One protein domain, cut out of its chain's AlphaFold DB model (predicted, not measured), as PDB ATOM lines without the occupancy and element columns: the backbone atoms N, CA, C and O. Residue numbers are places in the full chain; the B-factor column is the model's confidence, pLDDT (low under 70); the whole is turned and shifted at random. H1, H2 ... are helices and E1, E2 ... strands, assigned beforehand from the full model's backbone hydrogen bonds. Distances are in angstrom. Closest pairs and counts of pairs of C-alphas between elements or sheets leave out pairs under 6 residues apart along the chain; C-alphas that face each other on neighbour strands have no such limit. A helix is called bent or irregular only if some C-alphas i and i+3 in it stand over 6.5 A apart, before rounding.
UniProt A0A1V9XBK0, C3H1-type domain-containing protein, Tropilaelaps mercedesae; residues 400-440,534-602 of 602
ATOM      1  N   LEU A 400     198.391 181.011 135.181       89.31
ATOM      2  CA  LEU A 400     199.164 181.445 134.008       89.31
ATOM      3  C   LEU A 400     199.068 182.964 133.856       89.31
ATOM      4  O   LEU A 400     197.974 183.530 133.918       89.31
ATOM      5  N   ASN A 401     200.198 183.626 133.651       89.31
ATOM      6  CA  ASN A 401     200.347 185.076 133.601       89.31
ATOM      7  C   ASN A 401     200.262 185.612 132.167       89.31
ATOM      8  O   ASN A 401     200.458 184.888 131.195       89.31
ATOM      9  N   ALA A 402     199.988 186.910 132.023       90.25
ATOM     10  CA  ALA A 402     200.098 187.579 130.728       90.25
ATOM     11  C   ALA A 402     201.568 187.601 130.272       90.25
ATOM     12  O   ALA A 402     202.442 188.006 131.038       90.25
ATOM     13  N   GLY A 403     201.825 187.169 129.037       85.88
ATOM     14  CA  GLY A 403     203.162 186.937 128.486       85.88
ATOM     15  C   GLY A 403     203.617 185.471 128.520       85.88
ATOM     16  O   GLY A 403     204.491 185.099 127.730       85.88
ATOM     17  N   ASP A 404     203.015 184.618 129.363       85.06
ATOM     18  CA  ASP A 404     203.396 183.203 129.460       85.06
ATOM     19  C   ASP A 404     203.222 182.508 128.104       85.06
ATOM     20  O   ASP A 404     202.196 182.644 127.432       85.06
ATOM     21  N   THR A 405     204.245 181.753 127.699       83.75
ATOM     22  CA  THR A 405     204.270 181.044 126.416       83.75
ATOM     23  C   THR A 405     204.619 179.577 126.649       83.75
ATOM     24  O   THR A 405     205.730 179.265 127.084       83.75
ATOM     25  N   VAL A 406     203.655 178.684 126.406       85.38
ATOM     26  CA  VAL A 406     203.673 177.273 126.846       85.38
ATOM     27  C   VAL A 406     203.138 176.325 125.761       85.38
ATOM     28  O   VAL A 406     202.371 176.730 124.886       85.38
ATOM     29  N   PHE A 407     203.509 175.042 125.824       83.19
ATOM     30  CA  PHE A 407     202.995 174.006 124.917       83.19
ATOM     31  C   PHE A 407     201.687 173.386 125.422       83.19
ATOM     32  O   PHE A 407     201.608 172.913 126.562       83.19
ATOM     33  N   VAL A 408     200.677 173.309 124.552       92.06
ATOM     34  CA  VAL A 408     199.341 172.801 124.895       92.06
ATOM     35  C   VAL A 408     198.757 171.856 123.847       92.06
ATOM     36  O   VAL A 408     199.112 171.906 122.674       92.06
ATOM     37  N   MET A 409     197.781 171.049 124.263       91.75
ATOM     38  CA  MET A 409     196.807 170.415 123.368       91.75
ATOM     39  C   MET A 409     195.395 170.872 123.739       91.75
ATOM     40  O   MET A 409     195.060 170.951 124.923       91.75
ATOM     41  N   VAL A 410     194.539 171.129 122.747       95.94
ATOM     42  CA  VAL A 410     193.120 171.446 122.986       95.94
ATOM     43  C   VAL A 410     192.369 170.160 123.332       95.94
ATOM     44  O   VAL A 410     192.317 169.231 122.525       95.94
ATOM     45  N   SER A 411     191.779 170.103 124.526       94.88
ATOM     46  CA  SER A 411     191.049 168.932 125.030       94.88
ATOM     47  C   SER A 411     189.549 168.992 124.734       94.88
ATOM     48  O   SER A 411     188.913 167.959 124.517       94.88
ATOM     49  N   HIS A 412     188.969 170.196 124.709       95.38
ATOM     50  CA  HIS A 412     187.537 170.403 124.499       95.38
ATOM     51  C   HIS A 412     187.249 171.792 123.911       95.38
ATOM     52  O   HIS A 412     187.899 172.762 124.285       95.38
ATOM     53  N   VAL A 413     186.235 171.911 123.048       95.69
ATOM     54  CA  VAL A 413     185.692 173.200 122.575       95.69
ATOM     55  C   VAL A 413     184.216 173.268 122.960       95.69
ATOM     56  O   VAL A 413     183.438 172.376 122.613       95.69
ATOM     57  N   HIS A 414     183.830 174.322 123.672       93.06
ATOM     58  CA  HIS A 414     182.472 174.557 124.151       93.06
ATOM     59  C   HIS A 414     181.611 175.260 123.084       93.06
ATOM     60  O   HIS A 414     182.123 175.872 122.145       93.06
ATOM     61  N   GLU A 415     180.284 175.206 123.219       88.00
ATOM     62  CA  GLU A 415     179.343 175.808 122.254       88.00
ATOM     63  C   GLU A 415     179.442 177.343 122.187       88.00
ATOM     64  O   GLU A 415     179.148 177.944 121.157       88.00
ATOM     65  N   THR A 416     179.920 177.979 123.259       89.19
ATOM     66  CA  THR A 416     180.218 179.423 123.336       89.19
ATOM     67  C   THR A 416     181.528 179.824 122.652       89.19
ATOM     68  O   THR A 416     181.868 181.004 122.677       89.19
ATOM     69  N   PHE A 417     182.271 178.872 122.071       91.62
ATOM     70  CA  PHE A 417     183.624 179.048 121.520       91.62
ATOM     71  C   PHE A 417     184.718 179.386 122.554       91.62
ATOM     72  O   PHE A 417     185.870 179.616 122.192       91.62
ATOM     73  N   ASP A 418     184.399 179.297 123.849       93.75
ATOM     74  CA  ASP A 418     185.419 178.997 124.855       93.75
ATOM     75  C   ASP A 418     185.981 177.589 124.586       93.75
ATOM     76  O   ASP A 418     185.262 176.703 124.114       93.75
ATOM     77  N   PHE A 419     187.234 177.337 124.940       96.31
ATOM     78  CA  PHE A 419     187.834 176.006 124.848       96.31
ATOM     79  C   PHE A 419     188.685 175.702 126.076       96.31
ATOM     80  O   PHE A 419     188.941 176.571 126.907       96.31
ATOM     81  N   TYR A 420     189.091 174.446 126.202       96.94
ATOM     82  CA  TYR A 420     189.976 173.976 127.253       96.94
ATOM     83  C   TYR A 420     191.243 173.387 126.655       96.94
ATOM     84  O   TYR A 420     191.210 172.741 125.602       96.94
ATOM     85  N   VAL A 421     192.352 173.612 127.349       96.19
ATOM     86  CA  VAL A 421     193.672 173.115 126.976       96.19
ATOM     87  C   VAL A 421     194.312 172.351 128.126       96.19
ATOM     88  O   VAL A 421     194.134 172.710 129.289       96.19
ATOM     89  N   ILE A 422     195.086 171.323 127.791       93.12
ATOM     90  CA  ILE A 422     195.965 170.608 128.718       93.12
ATOM     91  C   ILE A 422     197.401 171.012 128.388       93.12
ATOM     92  O   ILE A 422     197.815 170.946 127.228       93.12
ATOM     93  N   LEU A 423     198.156 171.431 129.404       88.62
ATOM     94  CA  LEU A 423     199.555 171.827 129.260       88.62
ATOM     95  C   LEU A 423     200.434 170.573 129.232       88.62
ATOM     96  O   LEU A 423     200.499 169.828 130.210       88.62
ATOM     97  N   VAL A 424     201.110 170.328 128.109       81.12
ATOM     98  CA  VAL A 424     201.738 169.021 127.823       81.12
ATOM     99  C   VAL A 424     202.934 168.731 128.735       81.12
ATOM    100  O   VAL A 424     203.186 167.577 129.079       81.12
ATOM    101  N   TYR A 425     203.618 169.782 129.189       75.62
ATOM    102  CA  TYR A 425     204.783 169.713 130.078       75.62
ATOM    103  C   TYR A 425     204.554 170.473 131.400       75.62
ATOM    104  O   TYR A 425     205.505 170.940 132.028       75.62
ATOM    105  N   GLY A 426     203.289 170.622 131.813       77.56
ATOM    106  CA  GLY A 426     202.903 171.453 132.957       77.56
ATOM    107  C   GLY A 426     203.052 172.956 132.680       77.56
ATOM    108  O   GLY A 426     203.140 173.377 131.532       77.56
ATOM    109  N   HIS A 427     203.096 173.774 133.736       73.12
ATOM    110  CA  HIS A 427     203.169 175.246 133.666       73.12
ATOM    111  C   HIS A 427     204.524 175.810 133.179       73.12
ATOM    112  O   HIS A 427     204.776 177.003 133.305       73.12
ATOM    113  N   ARG A 428     205.414 174.956 132.664       67.69
ATOM    114  CA  ARG A 428     206.741 175.332 132.166       67.69
ATOM    115  C   ARG A 428     206.627 176.209 130.924       67.69
ATOM    116  O   ARG A 428     205.856 175.885 130.016       67.69
ATOM    117  N   SER A 429     207.446 177.257 130.846       69.75
ATOM    118  CA  SER A 429     207.617 177.994 129.596       69.75
ATOM    119  C   SER A 429     208.222 177.085 128.523       69.75
ATOM    120  O   SER A 429     208.871 176.078 128.823       69.75
ATOM    121  N   ILE A 430     208.051 177.451 127.252       58.47
ATOM    122  CA  ILE A 430     208.719 176.764 126.137       58.47
ATOM    123  C   ILE A 430     210.239 176.683 126.364       58.47
ATOM    124  O   ILE A 430     210.842 175.654 126.066       58.47
ATOM    125  N   TRP A 431     210.846 177.714 126.954       63.16
ATOM    126  CA  TRP A 431     212.275 177.754 127.264       63.16
ATOM    127  C   TRP A 431     212.663 176.721 128.321       63.16
ATOM    128  O   TRP A 431     213.581 175.940 128.083       63.16
ATOM    129  N   ASP A 432     211.905 176.629 129.419       62.31
ATOM    130  CA  ASP A 432     212.134 175.616 130.456       62.31
ATOM    131  C   ASP A 432     212.034 174.202 129.877       62.31
ATOM    132  O   ASP A 432     212.848 173.343 130.200       62.31
ATOM    133  N   VAL A 433     211.026 173.921 129.042       56.69
ATOM    134  CA  VAL A 433     210.857 172.599 128.406       56.69
ATOM    135  C   VAL A 433     212.071 172.243 127.542       56.69
ATOM    136  O   VAL A 433     212.495 171.089 127.522       56.69
ATOM    137  N   LEU A 434     212.645 173.233 126.857       49.75
ATOM    138  CA  LEU A 434     213.780 173.070 125.951       49.75
ATOM    139  C   LEU A 434     215.152 173.042 126.656       49.75
ATOM    140  O   LEU A 434     216.135 172.723 125.986       49.75
ATOM    141  N   SER A 435     215.224 173.325 127.964       51.47
ATOM    142  CA  SER A 435     216.445 173.241 128.792       51.47
ATOM    143  C   SER A 435     216.554 171.952 129.630       51.47
ATOM    144  O   SER A 435     217.402 171.838 130.512       51.47
ATOM    145  N   GLU A 436     215.694 170.958 129.360       53.91
ATOM    146  CA  GLU A 436     215.705 169.592 129.929       53.91
ATOM    147  C   GLU A 436     215.711 169.467 131.472       53.91
ATOM    148  O   GLU A 436     215.913 168.374 132.007       53.91
ATOM    149  N   GLN A 437     215.408 170.534 132.226       52.25
ATOM    150  CA  GLN A 437     215.268 170.432 133.687       52.25
ATOM    151  C   GLN A 437     214.200 169.381 134.084       52.25
ATOM    152  O   GLN A 437     213.242 169.170 133.329       52.25
ATOM    153  N   PRO A 438     214.324 168.692 135.236       53.41
ATOM    154  CA  PRO A 438     213.387 167.639 135.636       53.41
ATOM    155  C   PRO A 438     211.945 168.146 135.825       53.41
ATOM    156  O   PRO A 438     211.700 169.309 136.135       53.41
ATOM    157  N   LEU A 439     210.969 167.258 135.616       55.38
ATOM    158  CA  LEU A 439     209.540 167.564 135.757       55.38
ATOM    159  C   LEU A 439     209.058 167.346 137.199       55.38
ATOM    160  O   LEU A 439     208.708 166.226 137.567       55.38
ATOM    161  N   ASP A 440     208.940 168.430 137.967       59.88
ATOM    162  CA  ASP A 440     208.241 168.438 139.268       59.88
ATOM    163  C   ASP A 440     206.699 168.502 139.128       59.88
ATOM    164  O   ASP A 440     205.963 168.423 140.112       59.88
ATOM    165  N   GLN A 534     194.101 170.111 135.602       93.12
ATOM    166  CA  GLN A 534     194.989 170.075 134.429       93.12
ATOM    167  C   GLN A 534     194.407 170.742 133.171       93.12
ATOM    168  O   GLN A 534     195.159 171.014 132.236       93.12
ATOM    169  N   ALA A 535     193.096 171.013 133.135       95.25
ATOM    170  CA  ALA A 535     192.449 171.704 132.022       95.25
ATOM    171  C   ALA A 535     192.249 173.201 132.319       95.25
ATOM    172  O   ALA A 535     191.407 173.575 133.141       95.25
ATOM    173  N   VAL A 536     192.977 174.062 131.607       95.00
ATOM    174  CA  VAL A 536     192.836 175.529 131.665       95.00
ATOM    175  C   VAL A 536     191.784 175.983 130.652       95.00
ATOM    176  O   VAL A 536     191.749 175.459 129.539       95.00
ATOM    177  N   ARG A 537     190.920 176.943 131.016       96.25
ATOM    178  CA  ARG A 537     189.909 177.510 130.106       96.25
ATOM    179  C   ARG A 537     190.444 178.749 129.393       96.25
ATOM    180  O   ARG A 537     190.900 179.699 130.030       96.25
ATOM    181  N   CYS A 538     190.307 178.747 128.074       96.88
ATOM    182  CA  CYS A 538     190.884 179.736 127.178       96.88
ATOM    183  C   CYS A 538     189.841 180.324 126.213       96.88
ATOM    184  O   CYS A 538     188.822 179.700 125.897       96.88
ATOM    185  N   LYS A 539     190.147 181.516 125.700       96.06
ATOM    186  CA  LYS A 539     189.504 182.161 124.545       96.06
ATOM    187  C   LYS A 539     190.566 182.580 123.538       96.06
ATOM    188  O   LYS A 539     191.639 183.009 123.948       96.06
ATOM    189  N   LEU A 540     190.256 182.498 122.244       95.12
ATOM    190  CA  LEU A 540     191.118 183.056 121.202       95.12
ATOM    191  C   LEU A 540     190.922 184.570 121.165       95.12
ATOM    192  O   LEU A 540     189.780 185.038 121.126       95.12
ATOM    193  N   ASP A 541     192.019 185.320 121.171       93.88
ATOM    194  CA  ASP A 541     191.959 186.777 121.069       93.88
ATOM    195  C   ASP A 541     191.351 187.226 119.725       93.88
ATOM    196  O   ASP A 541     191.474 186.531 118.714       93.88
ATOM    197  N   GLY A 542     190.628 188.349 119.723       92.75
ATOM    198  CA  GLY A 542     189.965 188.924 118.539       92.75
ATOM    199  C   GLY A 542     189.036 187.998 117.728       92.75
ATOM    200  O   GLY A 542     188.713 188.328 116.590       92.75
ATOM    201  N   THR A 543     188.626 186.828 118.244       93.69
ATOM    202  CA  THR A 543     188.042 185.749 117.417       93.69
ATOM    203  C   THR A 543     186.684 185.257 117.922       93.69
ATOM    204  O   THR A 543     186.504 184.972 119.105       93.69
ATOM    205  N   ARG A 544     185.720 185.070 117.009       93.50
ATOM    206  CA  ARG A 544     184.415 184.432 117.275       93.50
ATOM    207  C   ARG A 544     184.127 183.273 116.320       93.50
ATOM    208  O   ARG A 544     184.590 183.264 115.184       93.50
ATOM    209  N   LEU A 545     183.289 182.331 116.744       93.31
ATOM    210  CA  LEU A 545     182.747 181.271 115.887       93.31
ATOM    211  C   LEU A 545     181.805 181.856 114.819       93.31
ATOM    212  O   LEU A 545     181.016 182.754 115.123       93.31
ATOM    213  N   ARG A 546     181.845 181.346 113.579       92.88
ATOM    214  CA  ARG A 546     180.871 181.760 112.553       92.88
ATOM    215  C   ARG A 546     179.487 181.177 112.825       92.88
ATOM    216  O   ARG A 546     179.346 180.057 113.316       92.88
ATOM    217  N   HIS A 547     178.453 181.915 112.428       92.50
ATOM    218  CA  HIS A 547     177.066 181.478 112.565       92.50
ATOM    219  C   HIS A 547     176.835 180.112 111.893       92.50
ATOM    220  O   HIS A 547     177.005 179.965 110.685       92.50
ATOM    221  N   GLY A 548     176.372 179.127 112.667       91.44
ATOM    222  CA  GLY A 548     176.047 177.781 112.179       91.44
ATOM    223  C   GLY A 548     177.227 176.804 112.113       91.44
ATOM    224  O   GLY A 548     177.011 175.636 111.797       91.44
ATOM    225  N   VAL A 549     178.449 177.231 112.445       93.94
ATOM    226  CA  VAL A 549     179.569 176.309 112.685       93.94
ATOM    227  C   VAL A 549     179.405 175.704 114.080       93.94
ATOM    228  O   VAL A 549     179.061 176.405 115.026       93.94
ATOM    229  N   SER A 550     179.631 174.396 114.220       94.25
ATOM    230  CA  SER A 550     179.588 173.714 115.516       94.25
ATOM    231  C   SER A 550     180.968 173.669 116.176       94.25
ATOM    232  O   SER A 550     181.994 173.558 115.500       94.25
ATOM    233  N   SER A 551     181.003 173.660 117.511       92.56
ATOM    234  CA  SER A 551     182.232 173.432 118.284       92.56
ATOM    235  C   SER A 551     182.930 172.122 117.894       92.56
ATOM    236  O   SER A 551     184.154 172.073 117.818       92.56
ATOM    237  N   ALA A 552     182.167 171.085 117.533       92.75
ATOM    238  CA  ALA A 552     182.688 169.819 117.017       92.75
ATOM    239  C   ALA A 552     183.467 169.959 115.691       92.75
ATOM    240  O   ALA A 552     184.424 169.218 115.471       92.75
ATOM    241  N   ALA A 553     183.109 170.908 114.815       94.19
ATOM    242  CA  ALA A 553     183.859 171.173 113.584       94.19
ATOM    243  C   ALA A 553     185.223 171.826 113.877       94.19
ATOM    244  O   ALA A 553     186.225 171.450 113.270       94.19
ATOM    245  N   VAL A 554     185.273 172.735 114.857       94.50
ATOM    246  CA  VAL A 554     186.519 173.339 115.361       94.50
ATOM    247  C   VAL A 554     187.373 172.293 116.081       94.50
ATOM    248  O   VAL A 554     188.556 172.147 115.789       94.50
ATOM    249  N   MET A 555     186.772 171.496 116.967       94.12
ATOM    250  CA  MET A 555     187.463 170.423 117.686       94.12
ATOM    251  C   MET A 555     188.043 169.377 116.723       94.12
ATOM    252  O   MET A 555     189.143 168.890 116.950       94.12
ATOM    253  N   LYS A 556     187.365 169.068 115.607       93.69
ATOM    254  CA  LYS A 556     187.911 168.190 114.558       93.69
ATOM    255  C   LYS A 556     189.197 168.744 113.924       93.69
ATOM    256  O   LYS A 556     190.016 167.946 113.479       93.69
ATOM    257  N   TYR A 557     189.372 170.065 113.875       92.56
ATOM    258  CA  TYR A 557     190.619 170.682 113.420       92.56
ATOM    259  C   TYR A 557     191.703 170.622 114.506       92.56
ATOM    260  O   TYR A 557     192.796 170.136 114.247       92.56
ATOM    261  N   LEU A 558     191.389 171.061 115.730       92.50
ATOM    262  CA  LEU A 558     192.369 171.235 116.817       92.50
ATOM    263  C   LEU A 558     192.789 169.930 117.523       92.50
ATOM    264  O   LEU A 558     193.790 169.903 118.236       92.50
ATOM    265  N   ARG A 559     192.021 168.845 117.369       89.38
ATOM    266  CA  ARG A 559     192.245 167.569 118.065       89.38
ATOM    267  C   ARG A 559     193.595 166.945 117.704       89.38
ATOM    268  O   ARG A 559     193.845 166.623 116.548       89.38
ATOM    269  N   GLY A 560     194.396 166.668 118.732       82.38
ATOM    270  CA  GLY A 560     195.675 165.965 118.599       82.38
ATOM    271  C   GLY A 560     196.814 166.818 118.035       82.38
ATOM    272  O   GLY A 560     197.890 166.277 117.804       82.38
ATOM    273  N   GLN A 561     196.600 168.121 117.828       87.56
ATOM    274  CA  GLN A 561     197.683 169.052 117.519       87.56
ATOM    275  C   GLN A 561     198.379 169.496 118.810       87.56
ATOM    276  O   GLN A 561     197.709 169.894 119.767       87.56
ATOM    277  N   LEU A 562     199.713 169.471 118.806       84.44
ATOM    278  CA  LEU A 562     200.523 170.243 119.741       84.44
ATOM    279  C   LEU A 562     200.539 171.698 119.256       84.44
ATOM    280  O   LEU A 562     200.798 171.960 118.082       84.44
ATOM    281  N   LEU A 563     200.219 172.635 120.142       87.44
ATOM    282  CA  LEU A 563     200.112 174.058 119.831       87.44
ATOM    283  C   LEU A 563     200.967 174.879 120.794       87.44
ATOM    284  O   LEU A 563     201.117 174.539 121.972       87.44
ATOM    285  N   ILE A 564     201.484 175.995 120.293       85.25
ATOM    286  CA  ILE A 564     202.126 177.033 121.097       85.25
ATOM    287  C   ILE A 564     201.029 177.991 121.556       85.25
ATOM    288  O   ILE A 564     200.331 178.581 120.730       85.25
ATOM    289  N   MET A 565     200.862 178.139 122.868       92.81
ATOM    290  CA  MET A 565     199.921 179.077 123.471       92.81
ATOM    291  C   MET A 565     200.677 180.256 124.067       92.81
ATOM    292  O   MET A 565     201.471 180.062 124.983       92.81
ATOM    293  N   HIS A 566     200.383 181.462 123.587       90.50
ATOM    294  CA  HIS A 566     200.822 182.717 124.190       90.50
ATOM    295  C   HIS A 566     199.642 183.378 124.911       90.50
ATOM    296  O   HIS A 566     198.596 183.619 124.302       90.50
ATOM    297  N   VAL A 567     199.780 183.659 126.207       94.25
ATOM    298  CA  VAL A 567     198.713 184.245 127.030       94.25
ATOM    299  C   VAL A 567     198.721 185.766 126.876       94.25
ATOM    300  O   VAL A 567     199.607 186.432 127.405       94.25
ATOM    301  N   THR A 568     197.731 186.340 126.181       92.44
ATOM    302  CA  THR A 568     197.681 187.797 125.950       92.44
ATOM    303  C   THR A 568     197.219 188.537 127.206       92.44
ATOM    304  O   THR A 568     197.811 189.547 127.578       92.44
ATOM    305  N   HIS A 569     196.196 188.022 127.899       92.06
ATOM    306  CA  HIS A 569     195.748 188.542 129.194       92.06
ATOM    307  C   HIS A 569     194.886 187.547 129.992       92.06
ATOM    308  O   HIS A 569     194.214 186.678 129.438       92.06
ATOM    309  N   GLN A 570     194.859 187.705 131.319       92.12
ATOM    310  CA  GLN A 570     193.874 187.051 132.189       92.12
ATOM    311  C   GLN A 570     192.533 187.808 132.160       92.12
ATOM    312  O   GLN A 570     192.515 189.040 132.127       92.12
ATOM    313  N   LEU A 571     191.414 187.084 132.252       87.69
ATOM    314  CA  LEU A 571     190.099 187.648 132.601       87.69
ATOM    315  C   LEU A 571     189.802 187.459 134.093       87.69
ATOM    316  O   LEU A 571     189.293 188.363 134.753       87.69
ATOM    317  N   ASP A 572     190.131 186.276 134.609       86.62
ATOM    318  CA  ASP A 572     190.115 185.894 136.021       86.62
ATOM    319  C   ASP A 572     191.080 184.696 136.228       86.62
ATOM    320  O   ASP A 572     191.558 184.140 135.234       86.62
ATOM    321  N   PRO A 573     191.376 184.260 137.472       78.56
ATOM    322  CA  PRO A 573     192.344 183.184 137.742       78.56
ATOM    323  C   PRO A 573     192.023 181.798 137.149       78.56
ATOM    324  O   PRO A 573     192.815 180.876 137.319       78.56
ATOM    325  N   ALA A 574     190.875 181.615 136.490       78.19
ATOM    326  CA  ALA A 574     190.494 180.377 135.811       78.19
ATOM    327  C   ALA A 574     190.184 180.564 134.310       78.19
ATOM    328  O   ALA A 574     189.817 179.588 133.651       78.19
ATOM    329  N   ASN A 575     190.294 181.783 133.763       88.69
ATOM    330  CA  ASN A 575     189.934 182.106 132.378       88.69
ATOM    331  C   ASN A 575     190.966 183.063 131.748       88.69
ATOM    332  O   ASN A 575     191.065 184.227 132.145       88.69
ATOM    333  N   VAL A 576     191.678 182.601 130.716       95.75
ATOM    334  CA  VAL A 576     192.679 183.387 129.966       95.75
ATOM    335  C   VAL A 576     192.241 183.675 128.526       95.75
ATOM    336  O   VAL A 576     191.505 182.899 127.914       95.75
ATOM    337  N   VAL A 577     192.709 184.791 127.967       96.56
ATOM    338  CA  VAL A 577     192.676 185.076 126.526       96.56
ATOM    339  C   VAL A 577     194.069 184.833 125.959       96.56
ATOM    340  O   VAL A 577     195.073 185.202 126.571       96.56
ATOM    341  N   VAL A 578     194.126 184.137 124.827       97.19
ATOM    342  CA  VAL A 578     195.363 183.581 124.281       97.19
ATOM    343  C   VAL A 578     195.404 183.703 122.762       97.19
ATOM    344  O   VAL A 578     194.373 183.626 122.088       97.19
ATOM    345  N   THR A 579     196.613 183.784 122.219       95.38
ATOM    346  CA  THR A 579     196.875 183.473 120.814       95.38
ATOM    347  C   THR A 579     197.452 182.065 120.749       95.38
ATOM    348  O   THR A 579     198.412 181.745 121.451       95.38
ATOM    349  N   LEU A 580     196.850 181.207 119.924       93.75
ATOM    350  CA  LEU A 580     197.394 179.887 119.610       93.75
ATOM    351  C   LEU A 580     198.099 179.928 118.256       93.75
ATOM    352  O   LEU A 580     197.576 180.516 117.307       93.75
ATOM    353  N   TYR A 581     199.222 179.228 118.161       84.75
ATOM    354  CA  TYR A 581     199.981 178.998 116.935       84.75
ATOM    355  C   TYR A 581     200.198 177.494 116.740       84.75
ATOM    356  O   TYR A 581     200.341 176.746 117.713       84.75
ATOM    357  N   THR A 582     200.243 177.044 115.487       79.88
ATOM    358  CA  THR A 582     200.747 175.703 115.151       79.88
ATOM    359  C   THR A 582     202.262 175.633 115.373       79.88
ATOM    360  O   THR A 582     202.926 176.666 115.460       79.88
ATOM    361  N   GLU A 583     202.842 174.427 115.408       59.59
ATOM    362  CA  GLU A 583     204.304 174.221 115.514       59.59
ATOM    363  C   GLU A 583     205.113 174.987 114.448       59.59
ATOM    364  O   GLU A 583     206.292 175.258 114.643       59.59
ATOM    365  N   SER A 584     204.480 175.360 113.327       54.78
ATOM    366  CA  SER A 584     205.106 176.142 112.255       54.78
ATOM    367  C   SER A 584     205.349 177.617 112.595       54.78
ATOM    368  O   SER A 584     206.037 178.282 111.827       54.78
ATOM    369  N   ALA A 585     204.700 178.149 113.643       57.31
ATOM    370  CA  ALA A 585     204.575 179.572 114.010       57.31
ATOM    371  C   ALA A 585     204.045 180.536 112.916       57.31
ATOM    372  O   ALA A 585     203.659 181.660 113.223       57.31
ATOM    373  N   SER A 586     203.968 180.099 111.655       57.69
ATOM    374  CA  SER A 586     203.772 180.938 110.466       57.69
ATOM    375  C   SER A 586     202.427 181.667 110.386       57.69
ATOM    376  O   SER A 586     202.303 182.631 109.628       57.69
ATOM    377  N   LYS A 587     201.423 181.200 111.140       72.88
ATOM    378  CA  LYS A 587     200.094 181.804 111.308       72.88
ATOM    379  C   LYS A 587     199.542 181.492 112.690       72.88
ATOM    380  O   LYS A 587     199.864 180.461 113.285       72.88
ATOM    381  N   SER A 588     198.646 182.348 113.162       90.62
ATOM    382  CA  SER A 588     197.791 182.019 114.295       90.62
ATOM    383  C   SER A 588     196.674 181.052 113.882       90.62
ATOM    384  O   SER A 588     196.117 181.116 112.782       90.62
ATOM    385  N   VAL A 589     196.259 180.207 114.821       92.81
ATOM    386  CA  VAL A 589     195.088 179.326 114.685       92.81
ATOM    387  C   VAL A 589     193.808 180.140 114.436       92.81
ATOM    388  O   VAL A 589     192.883 179.665 113.780       92.81
ATOM    389  N   ALA A 590     193.747 181.387 114.913       94.19
ATOM    390  CA  ALA A 590     192.649 182.310 114.639       94.19
ATOM    391  C   ALA A 590     192.518 182.625 113.133       94.19
ATOM    392  O   ALA A 590     191.422 182.546 112.569       94.19
ATOM    393  N   GLU A 591     193.634 182.908 112.456       92.00
ATOM    394  CA  GLU A 591     193.673 183.115 111.003       92.00
ATOM    395  C   GLU A 591     193.362 181.827 110.234       92.00
ATOM    396  O   GLU A 591     192.594 181.861 109.272       92.00
ATOM    397  N   GLU A 592     193.891 180.680 110.668       92.56
ATOM    398  CA  GLU A 592     193.610 179.375 110.052       92.56
ATOM    399  C   GLU A 592     192.117 179.016 110.133       92.56
ATOM    400  O   GLU A 592     191.494 178.692 109.118       92.56
ATOM    401  N   LEU A 593     191.496 179.161 111.309       94.56
ATOM    402  CA  LEU A 593     190.053 178.970 111.491       94.56
ATOM    403  C   LEU A 593     189.231 179.994 110.685       94.56
ATOM    404  O   LEU A 593     188.142 179.658 110.209       94.56
ATOM    405  N   SER A 594     189.734 181.215 110.490       94.25
ATOM    406  CA  SER A 594     189.096 182.235 109.647       94.25
ATOM    407  C   SER A 594     189.126 181.862 108.158       94.25
ATOM    408  O   SER A 594     188.084 181.909 107.490       94.25
ATOM    409  N   LEU A 595     190.280 181.399 107.659       92.75
ATOM    410  CA  LEU A 595     190.490 180.903 106.291       92.75
ATOM    411  C   LEU A 595     189.643 179.656 105.992       92.75
ATOM    412  O   LEU A 595     189.027 179.564 104.928       92.75
ATOM    413  N   LEU A 596     189.538 178.736 106.955       93.81
ATOM    414  CA  LEU A 596     188.667 177.554 106.891       93.81
ATOM    415  C   LEU A 596     187.167 177.883 107.024       93.81
ATOM    416  O   LEU A 596     186.334 176.982 106.934       93.81
ATOM    417  N   LYS A 597     186.806 179.161 107.220       95.88
ATOM    418  CA  LYS A 597     185.433 179.649 107.452       95.88
ATOM    419  C   LYS A 597     184.758 179.018 108.679       95.88
ATOM    420  O   LYS A 597     183.534 178.925 108.738       95.88
ATOM    421  N   LEU A 598     185.555 178.624 109.671       94.25
ATOM    422  CA  LEU A 598     185.093 178.150 110.974       94.25
ATOM    423  C   LEU A 598     184.905 179.324 111.950       94.25
ATOM    424  O   LEU A 598     183.917 179.364 112.684       94.25
ATOM    425  N   ALA A 599     185.801 180.311 111.900       94.56
ATOM    426  CA  ALA A 599     185.789 181.504 112.747       94.56
ATOM    427  C   ALA A 599     185.756 182.820 111.944       94.56
ATOM    428  O   ALA A 599     185.889 182.830 110.717       94.56
ATOM    429  N   GLU A 600     185.559 183.928 112.653       94.12
ATOM    430  CA  GLU A 600     185.667 185.314 112.202       94.12
ATOM    431  C   GLU A 600     186.555 186.098 113.169       94.12
ATOM    432  O   GLU A 600     186.364 186.016 114.383       94.12
ATOM    433  N   LEU A 601     187.479 186.879 112.612       93.25
ATOM    434  CA  LEU A 601     188.225 187.914 113.332       93.25
ATOM    435  C   LEU A 601     187.348 189.179 113.441       93.25
ATOM    436  O   LEU A 601     186.513 189.406 112.555       93.25
ATOM    437  N   TYR A 602     187.510 189.983 114.496       87.12
ATOM    438  CA  TYR A 602     186.729 191.209 114.727       87.12
ATOM    439  C   TYR A 602     187.501 192.324 115.443       87.12
ATOM    440  O   TYR A 602     188.514 192.017 116.105       87.12
TER     441      TYR A 602
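What this domain is: This is residues 400 to 440 and 534 to 602 of the 602 residues of the protein "C3H1-type domain-containing protein" of Tropilaelaps mercedesae (UniProt A0A1V9XBK0). A small closed barrel of five strands, E1, E2, E3, E6 and E5 round the ring, makes the body, with four of its strands bent. Three helices lie outside or beside it: H1 at one end of the longest axis, and H2 and H3 toward the opposite end, where the small two-stranded sheet E4 and E7 packs on H3. The printed part has 110 residues with three named helices and seven named strands, in the order E1, E2, H1, E3, E4, H2, E5, E6, H3, E7; the barrel is mixed and the pair E4 and E7 antiparallel. The class is mixed, helices and strands. The whole is compact, with a radius of gyration of the C-alphas of 13.6 A, and only just elongated, with spans of 45 by 30 by 21 A.

How they stand to each other: E1, residues 405 to 413, bends by 64 degrees at residue 409 and forms a hairpin with E2, residues 419 to 427, which bends by 95 degrees at residue 424; N 411 and O 420 are 2.9 A apart, within hydrogen-bond range. H1, residues 430 to 434, is on the barrel, outside it, at a height over the sheet of 8.5 A; it lies only just over E1, with 3 of its 5 C-alphas falling on that strand, and the closest C-alphas are those of Val 406 and Ile 430, 5.1 A apart. E3, residues 535 to 540, is the antiparallel neighbour of E2 on the side away from E1, with N 538 and O 419 2.8 A apart. H2, residues 551 to 558, is on the barrel and outside it at a height over the sheet of 7.5 A, only just over none of the strands, with 2 of its C-alphas falling on E1 and 2 on E2; the C-alphas of Val 413 and Ser 551 are the closest of E1 and H2, 5.5 A apart. E5, residues 562 to 572, is antiparallel to E1, with N 563 and O 408 2.9 A apart, and closes the ring. E5 forms a hairpin with E6, residues 575 to 582, with N 577 and O 569 2.8 A apart. E6 is parallel to E3, with N 578 and O 539 2.9 A apart. H3, residues 589 to 595, is on the barrel but stands at the sheet's level, its height being 2.1 A; the closest C-alphas of E6 and H3 are those of Tyr 581 and Val 589, 5.4 A apart. H2 and H3 are close but not clearly touching, with the C-alphas of Val 554 and Leu 593 7.7 A apart. E4, residues 543 to 545, and E7, residues 599 to 601, are antiparallel at 150 degrees, with N 600 and O 544 2.8 A apart. The closest C-alphas of H3 and E7 are those of Leu 593 and Ala 599, 5.1 A apart. In H1, H2 and H3 every O i to N i+4 pair is within hydrogen-bond range.

Where its parts are: E1 begins at C-alpha 405, (204.270, 181.044, 126.416), and is 20.5 A long; E2 is 17.7 A and E3 15.7 A. H1 is 6.3 A long, H2 10.5 A and H3 9.7 A. E5, the longest strand, is 24.9 A from C-alpha 562, (200.523, 170.243, 119.741), to C-alpha 572, and E6 is 21.3 A. E4 is 7.1 A long, and E7 is 6.9 A and ends at C-alpha 601, (188.225, 187.914, 113.332).

The domain as a whole: The C-alphas of Gln 437 and Gly 548 are the two farthest apart, at 45.3 A. Residues 441 to 533 are not printed, and C-alphas 440 and 534 are 14.2 A apart across that cut, which falls in the link from H1 to E3. Of the links that are printed whole, the one from E6 to H3 is short and the others are tight. The mean pLDDT of the printed part is 85.7, and residues 428 to 440 and 583 to 586 are under 70. The printed part ends at residue 602, the chain's last residue.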